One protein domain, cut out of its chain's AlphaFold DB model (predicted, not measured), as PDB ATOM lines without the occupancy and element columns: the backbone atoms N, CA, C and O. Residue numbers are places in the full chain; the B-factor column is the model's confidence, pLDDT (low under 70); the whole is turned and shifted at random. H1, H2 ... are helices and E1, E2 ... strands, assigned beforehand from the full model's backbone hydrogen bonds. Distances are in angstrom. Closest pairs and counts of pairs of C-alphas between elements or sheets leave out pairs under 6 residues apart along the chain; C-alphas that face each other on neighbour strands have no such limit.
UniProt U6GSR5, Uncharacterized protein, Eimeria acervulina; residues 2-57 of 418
ATOM      1  N   GLU A   2      17.833  34.312  40.676       69.38
ATOM      2  CA  GLU A   2      18.271  33.740  39.383       69.38
ATOM      3  C   GLU A   2      18.169  34.732  38.204       69.38
ATOM      4  O   GLU A   2      18.982  34.690  37.280       69.38
ATOM      5  N   SER A   3      17.242  35.695  38.272       62.22
ATOM      6  CA  SER A   3      17.141  36.802  37.307       62.22
ATOM      7  C   SER A   3      18.336  37.763  37.378       62.22
ATOM      8  O   SER A   3      18.890  38.123  36.344       62.22
ATOM      9  N   GLU A   4      18.793  38.114  38.582       68.81
ATOM     10  CA  GLU A   4      19.935  39.019  38.795       68.81
ATOM     11  C   GLU A   4      21.264  38.399  38.359       68.81
ATOM     12  O   GLU A   4      22.115  39.085  37.797       68.81
ATOM     13  N   ARG A   5      21.441  37.083  38.552       72.06
ATOM     14  CA  ARG A   5      22.633  36.383  38.045       72.06
ATOM     15  C   ARG A   5      22.680  36.383  36.522       72.06
ATOM     16  O   ARG A   5      23.754  36.566  35.956       72.06
ATOM     17  N   LYS A   6      21.527  36.239  35.858       66.88
ATOM     18  CA  LYS A   6      21.447  36.370  34.399       66.88
ATOM     19  C   LYS A   6      21.789  37.798  33.980       66.88
ATOM     20  O   LYS A   6      22.657  37.968  33.135       66.88
ATOM     21  N   GLN A   7      21.210  38.815  34.618       63.25
ATOM     22  CA  GLN A   7      21.496  40.224  34.314       63.25
ATOM     23  C   GLN A   7      22.986  40.585  34.464       63.25
ATOM     24  O   GLN A   7      23.549  41.228  33.580       63.25
ATOM     25  N   ASN A   8      23.649  40.105  35.518       62.75
ATOM     26  CA  ASN A   8      25.085  40.328  35.715       62.75
ATOM     27  C   ASN A   8      25.966  39.543  34.733       62.75
ATOM     28  O   ASN A   8      27.006  40.048  34.315       62.75
ATOM     29  N   ALA A   9      25.553  38.343  34.314       64.50
ATOM     30  CA  ALA A   9      26.263  37.594  33.276       64.50
ATOM     31  C   ALA A   9      26.197  38.309  31.915       64.50
ATOM     32  O   ALA A   9      27.203  38.364  31.205       64.50
ATOM     33  N   TRP A  10      25.055  38.925  31.586       62.88
ATOM     34  CA  TRP A  10      24.927  39.785  30.406       62.88
ATOM     35  C   TRP A  10      25.822  41.022  30.514       62.88
ATOM     36  O   TRP A  10      26.495  41.358  29.552       62.88
ATOM     37  N   GLN A  11      25.941  41.665  31.675       64.88
ATOM     38  CA  GLN A  11      26.876  42.789  31.811       64.88
ATOM     39  C   GLN A  11      28.342  42.349  31.676       64.88
ATOM     40  O   GLN A  11      29.109  42.988  30.959       64.88
ATOM     41  N   GLN A  12      28.742  41.225  32.278       63.84
ATOM     42  CA  GLN A  12      30.131  40.769  32.184       63.84
ATOM     43  C   GLN A  12      30.533  40.324  30.776       63.84
ATOM     44  O   GLN A  12      31.623  40.685  30.340       63.84
ATOM     45  N   LEU A  13      29.673  39.612  30.038       60.94
ATOM     46  CA  LEU A  13      29.998  39.152  28.678       60.94
ATOM     47  C   LEU A  13      30.170  40.323  27.692       60.94
ATOM     48  O   LEU A  13      30.936  40.239  26.734       60.94
ATOM     49  N   TYR A  14      29.496  41.437  27.967       59.94
ATOM     50  CA  TYR A  14      29.525  42.661  27.171       59.94
ATOM     51  C   TYR A  14      30.691  43.582  27.511       59.94
ATOM     52  O   TYR A  14      31.218  44.292  26.650       59.94
ATOM     53  N   LEU A  15      31.141  43.542  28.764       56.56
ATOM     54  CA  LEU A  15      32.276  44.329  29.221       56.56
ATOM     55  C   LEU A  15      33.635  43.701  28.910       56.56
ATOM     56  O   LEU A  15      34.628  44.417  29.004       56.56
ATOM     57  N   VAL A  16      33.715  42.440  28.458       56.84
ATOM     58  CA  VAL A  16      35.016  41.825  28.110       56.84
ATOM     59  C   VAL A  16      35.758  42.633  27.031       56.84
ATOM     60  O   VAL A  16      36.986  42.599  26.971       56.84
ATOM     61  N   ARG A  17      35.041  43.424  26.213       65.12
ATOM     62  CA  ARG A  17      35.646  44.415  25.300       65.12
ATOM     63  C   ARG A  17      34.967  45.786  25.251       65.12
ATOM     64  O   ARG A  17      35.425  46.640  24.499       65.12
ATOM     65  N   GLY A  18      33.892  46.007  26.011       76.81
ATOM     66  CA  GLY A  18      33.168  47.285  26.028       76.81
ATOM     67  C   GLY A  18      32.456  47.640  24.715       76.81
ATOM     68  O   GLY A  18      32.022  48.774  24.547       76.81
ATOM     69  N   LEU A  19      32.326  46.698  23.777       87.06
ATOM     70  CA  LEU A  19      31.669  46.909  22.487       87.06
ATOM     71  C   LEU A  19      30.428  46.021  22.381       87.06
ATOM     72  O   LEU A  19      30.412  44.896  22.873       87.06
ATOM     73  N   LEU A  20      29.389  46.542  21.729       90.62
ATOM     74  CA  LEU A  20      28.114  45.849  21.539       90.62
ATOM     75  C   LEU A  20      28.159  45.128  20.191       90.62
ATOM     76  O   LEU A  20      28.553  45.732  19.191       90.62
ATOM     77  N   THR A  21      27.747  43.861  20.143       91.75
ATOM     78  CA  THR A  21      27.538  43.189  18.853       91.75
ATOM     79  C   THR A  21      26.256  43.703  18.190       91.75
ATOM     80  O   THR A  21      25.415  44.339  18.833       91.75
ATOM     81  N   GLU A  22      26.117  43.469  16.885       93.12
ATOM     82  CA  GLU A  22      24.951  43.907  16.104       93.12
ATOM     83  C   GLU A  22      23.641  43.363  16.668       93.12
ATOM     84  O   GLU A  22      22.705  44.119  16.913       93.12
ATOM     85  N   GLU A  23      23.629  42.076  17.010       90.88
ATOM     86  CA  GLU A  23      22.497  41.403  17.651       90.88
ATOM     87  C   GLU A  23      22.014  42.141  18.903       90.88
ATOM     88  O   GLU A  23      20.830  42.149  19.223       90.88
ATOM     89  N   VAL A  24      22.916  42.815  19.603       90.69
ATOM     90  CA  VAL A  24      22.614  43.473  20.872       90.69
ATOM     91  C   VAL A  24      21.876  44.757  20.623       90.69
ATOM     92  O   VAL A  24      20.774  44.961  21.128       90.69
ATOM     93  N   PHE A  25      22.508  45.658  19.878       92.50
ATOM     94  CA  PHE A  25      21.925  46.970  19.694       92.50
ATOM     95  C   PHE A  25      20.690  46.899  18.788       92.50
ATOM     96  O   PHE A  25      19.788  47.716  18.943       92.50
ATOM     97  N   VAL A  26      20.578  45.880  17.928       93.44
ATOM     98  CA  VAL A  26      19.363  45.632  17.146       93.44
ATOM     99  C   VAL A  26      18.262  44.994  17.999       93.44
ATOM    100  O   VAL A  26      17.160  45.536  18.051       93.44
ATOM    101  N   HIS A  27      18.520  43.879  18.695       92.50
ATOM    102  CA  HIS A  27      17.449  43.142  19.384       92.50
ATOM    103  C   HIS A  27      17.135  43.655  20.788       92.50
ATOM    104  O   HIS A  27      15.970  43.665  21.178       92.50
ATOM    105  N   TYR A  28      18.145  44.071  21.551       89.12
ATOM    106  CA  TYR A  28      17.967  44.472  22.950       89.12
ATOM    107  C   TYR A  28      17.764  45.977  23.104       89.12
ATOM    108  O   TYR A  28      16.993  46.392  23.965       89.12
ATOM    109  N   LEU A  29      18.430  46.794  22.277       90.38
ATOM    110  CA  LEU A  29      18.227  48.251  22.279       90.38
ATOM    111  C   LEU A  29      17.167  48.714  21.267       90.38
ATOM    112  O   LEU A  29      16.747  49.866  21.322       90.38
ATOM    113  N   GLY A  30      16.723  47.839  20.357       94.50
ATOM    114  CA  GLY A  30      15.686  48.157  19.372       94.50
ATOM    115  C   GLY A  30      16.138  49.122  18.271       94.50
ATOM    116  O   GLY A  30      15.301  49.772  17.644       94.50
ATOM    117  N   ILE A  31      17.446  49.253  18.036       93.94
ATOM    118  CA  ILE A  31      17.986  50.159  17.020       93.94
ATOM    119  C   ILE A  31      17.896  49.480  15.652       93.94
ATOM    120  O   ILE A  31      18.580  48.495  15.381       93.94
ATOM    121  N   VAL A  32      17.066  50.021  14.760       95.25
ATOM    122  CA  VAL A  32      16.867  49.472  13.411       95.25
ATOM    123  C   VAL A  32      17.875  50.085  12.439       95.25
ATOM    124  O   VAL A  32      17.763  51.253  12.070       95.25
ATOM    125  N   LEU A  33      18.851  49.288  12.003       95.12
ATOM    126  CA  LEU A  33      19.878  49.674  11.031       95.12
ATOM    127  C   LEU A  33      19.976  48.633   9.908       95.12
ATOM    128  O   LEU A  33      19.510  47.505  10.045       95.12
ATOM    129  N   SER A  34      20.583  49.012   8.782       94.81
ATOM    130  CA  SER A  34      20.972  48.050   7.738       94.81
ATOM    131  C   SER A  34      21.974  47.029   8.286       94.81
ATOM    132  O   SER A  34      22.685  47.345   9.227       94.81
ATOM    133  N   SER A  35      22.145  45.870   7.659       92.88
ATOM    134  CA  SER A  35      23.171  44.920   8.103       92.88
ATOM    135  C   SER A  35      24.603  45.477   8.010       92.88
ATOM    136  O   SER A  35      24.905  46.334   7.167       92.88
ATOM    137  N   GLY A  36      25.496  44.966   8.863       93.94
ATOM    138  CA  GLY A  36      26.942  45.200   8.764       93.94
ATOM    139  C   GLY A  36      27.465  46.419   9.528       93.94
ATOM    140  O   GLY A  36      28.601  46.848   9.299       93.94
ATOM    141  N   TRP A  37      26.669  46.985  10.437       96.50
ATOM    142  CA  TRP A  37      27.172  47.970  11.397       96.50
ATOM    143  C   TRP A  37      27.864  47.279  12.569       96.50
ATOM    144  O   TRP A  37      27.380  46.296  13.119       96.50
ATOM    145  N   SER A  38      28.995  47.834  12.989       94.81
ATOM    146  CA  SER A  38      29.758  47.361  14.143       94.81
ATOM    147  C   SER A  38      29.981  48.502  15.131       94.81
ATOM    148  O   SER A  38      30.376  49.599  14.725       94.81
ATOM    149  N   HIS A  39      29.744  48.259  16.423       94.56
ATOM    150  CA  HIS A  39      30.127  49.202  17.474       94.56
ATOM    151  C   HIS A  39      31.654  49.216  17.570       94.56
ATOM    152  O   HIS A  39      32.279  48.186  17.820       94.56
ATOM    153  N   PHE A  40      32.259  50.372  17.310       93.06
ATOM    154  CA  PHE A  40      33.711  50.505  17.235       93.06
ATOM    155  C   PHE A  40      34.334  51.057  18.514       93.06
ATOM    156  O   PHE A  40      35.452  50.683  18.861       93.06
ATOM    157  N   MET A  41      33.633  51.965  19.187       91.44
ATOM    158  CA  MET A  41      34.200  52.782  20.250       91.44
ATOM    159  C   MET A  41      33.111  53.285  21.192       91.44
ATOM    160  O   MET A  41      32.086  53.787  20.746       91.44
ATOM    161  N   LEU A  42      33.417  53.256  22.488       89.38
ATOM    162  CA  LEU A  42      32.660  53.958  23.520       89.38
ATOM    163  C   LEU A  42      32.981  55.454  23.502       89.38
ATOM    164  O   LEU A  42      34.149  55.835  23.611       89.38
ATOM    165  N   PHE A  43      31.956  56.300  23.461       85.81
ATOM    166  CA  PHE A  43      32.125  57.733  23.670       85.81
ATOM    167  C   PHE A  43      32.221  58.031  25.172       85.81
ATOM    168  O   PHE A  43      31.348  57.645  25.948       85.81
ATOM    169  N   ASN A  44      33.309  58.669  25.619       86.94
ATOM    170  CA  ASN A  44      33.539  59.018  27.031       86.94
ATOM    171  C   ASN A  44      33.370  57.854  28.033       86.94
ATOM    172  O   ASN A  44      32.955  58.067  29.169       86.94
ATOM    173  N   LYS A  45      33.692  56.613  27.631       81.56
ATOM    174  CA  LYS A  45      33.482  55.388  28.438       81.56
ATOM    175  C   LYS A  45      32.016  55.152  28.852       81.56
ATOM    176  O   LYS A  45      31.760  54.347  29.745       81.56
ATOM    177  N   GLN A  46      31.059  55.828  28.219       81.44
ATOM    178  CA  GLN A  46      29.632  55.705  28.497       81.44
ATOM    179  C   GLN A  46      28.906  55.087  27.299       81.44
ATOM    180  O   GLN A  46      29.218  55.374  26.148       81.44
ATOM    181  N   PHE A  47      27.884  54.273  27.572       81.12
ATOM    182  CA  PHE A  47      27.011  53.670  26.550       81.12
ATOM    183  C   PHE A  47      25.848  54.587  26.125       81.12
ATOM    184  O   PHE A  47      24.875  54.120  25.541       81.12
ATOM    185  N   LYS A  48      25.922  55.888  26.434       86.19
ATOM    186  CA  LYS A  48      24.879  56.855  26.061       86.19
ATOM    187  C   LYS A  48      24.863  57.119  24.554       86.19
ATOM    188  O   LYS A  48      23.801  57.327  23.979       86.19
ATOM    189  N   GLU A  49      26.037  57.082  23.929       90.50
ATOM    190  CA  GLU A  49      26.223  57.308  22.499       90.50
ATOM    191  C   GLU A  49      27.010  56.140  21.901       90.50
ATOM    192  O   GLU A  49      28.049  55.736  22.430       90.50
ATOM    193  N   LEU A  50      26.497  55.577  20.806       91.94
ATOM    194  CA  LEU A  50      27.103  54.441  20.115       91.94
ATOM    195  C   LEU A  50      27.827  54.925  18.863       91.94
ATOM    196  O   LEU A  50      27.199  55.408  17.921       91.94
ATOM    197  N   ILE A  51      29.146  54.739  18.820       94.25
ATOM    198  CA  ILE A  51      29.937  55.033  17.622       94.25
ATOM    199  C   ILE A  51      29.964  53.791  16.733       94.25
ATOM    200  O   ILE A  51      30.726  52.843  16.958       94.25
ATOM    201  N   LEU A  52      29.097  53.786  15.722       95.69
ATOM    202  CA  LEU A  52      28.951  52.682  14.779       95.69
ATOM    203  C   LEU A  52      29.770  52.940  13.510       95.69
ATOM    204  O   LEU A  52      29.802  54.050  12.984       95.69
ATOM    205  N   ARG A  53      30.405  51.893  12.980       95.88
ATOM    206  CA  ARG A  53      31.070  51.922  11.669       95.88
ATOM    207  C   ARG A  53      30.633  50.741  10.814       95.88
ATOM    208  O   ARG A  53      30.445  49.637  11.329       95.88
ATOM    209  N   ARG A  54      30.562  50.963   9.506       96.12
ATOM    210  CA  ARG A  54      30.363  49.926   8.492       96.12
ATOM    211  C   ARG A  54      31.549  49.963   7.524       96.12
ATOM    212  O   ARG A  54      31.854  51.041   7.013       96.12
ATOM    213  N   PRO A  55      32.252  48.840   7.288       93.12
ATOM    214  CA  PRO A  55      33.246  48.773   6.224       93.12
ATOM    215  C   PRO A  55      32.598  49.183   4.900       93.12
ATOM    216  O   PRO A  55      31.513  48.694   4.583       93.12
ATOM    217  N   LYS A  56      33.235  50.087   4.141       92.19
ATOM    218  CA  LYS A  56      32.766  50.408   2.790       92.19
ATOM    219  C   LYS A  56      32.805  49.097   2.015       92.19
ATOM    220  O   LYS A  56      33.874  48.492   1.911       92.19
ATOM    221  N   GLU A  57      31.644  48.632   1.554       85.44
ATOM    222  CA  GLU A  57      31.609  47.469   0.677       85.44
ATOM    223  C   GLU A  57      32.578  47.762  -0.464       85.44
ATOM    224  O   GLU A  57      32.562  48.888  -0.977       85.44
TER     225      GLU A  57
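What this domain is: This is residues 2 to 57 of the 418 residues of an uncharacterized protein of Eimeria acervulina (UniProt U6GSR5). A small body is built of a two-stranded hairpin, E1 and E2, with E2 bending along its length, and the short helix H2 near the beginning of E1, while the helix H1 reaches away from this body as an arm whose residues 2 to 13 stick out free. The arm makes much of the length, and the last printed residues, after E2, make the far end. The printed part has 56 residues, with two named helices and two named strands in the order H1, H2, E1, E2; the sheet's order is E1 - E2, antiparallel, and the class is mixed, helices and strands. The whole is only just loose, close to compact, with a radius of gyration of the C-alphas of 12.4 A, and it is elongated, spanning 43 by 24 by 17 A.

Where its parts are: E1 is residues 38 to 43, 14.3 A from first to last C-alpha, beginning at C-alpha 38 at (29.758, 47.361, 14.143). E2 is residues 46 to 53, 17.3 A long, and ends at C-alpha 53 at (31.070, 51.922, 11.669). H2 is residues 22 to 27, 8.2 A long. H1, the longest helix, is residues 2 to 15, 20.3 A long, beginning at C-alpha 2 at (18.271, 33.740, 39.383).

How they stand to each other: E1 and E2 are a hairpin of antiparallel neighbour strands, with 141 degrees between their directions. The C-alphas of His 39 and Leu 52 face each other at 4.6 A, and those of Phe 43 and Gln 46 at 5.8 A. Within hydrogen-bond range are N 38 and O 53 at 2.8 A and N 46 and O 43 at 2.9 A. E2 bends by 71 degrees at residue 49. The closest C-alphas of H2 and E1 are those of Glu 22 and Ser 38, 6.2 A apart. H2 and E2 are apart. H1 is apart from H2, from E1 and from E2. In H1 and H2 every O i to N i+4 pair is within hydrogen-bond range.

The domain as a whole: The two C-alphas farthest apart are those of Glu 2 and Glu 57, at 43.2 A. Without residues 2 to 13, which stand free and belong to H1, the body has 44 residues and spans 28 by 22 by 18 A, with a radius of gyration of 10.3 A. The printed part has no cut. The link from E1 to E2 is tight, with 2 residues; those from H1 to H2, with 6 residues, and from H2 to E1, with 10 residues, are short. The mean pLDDT of the printed part is 83.2, and in this predicted model residues 2 to 4 and 6 to 17 are under 70.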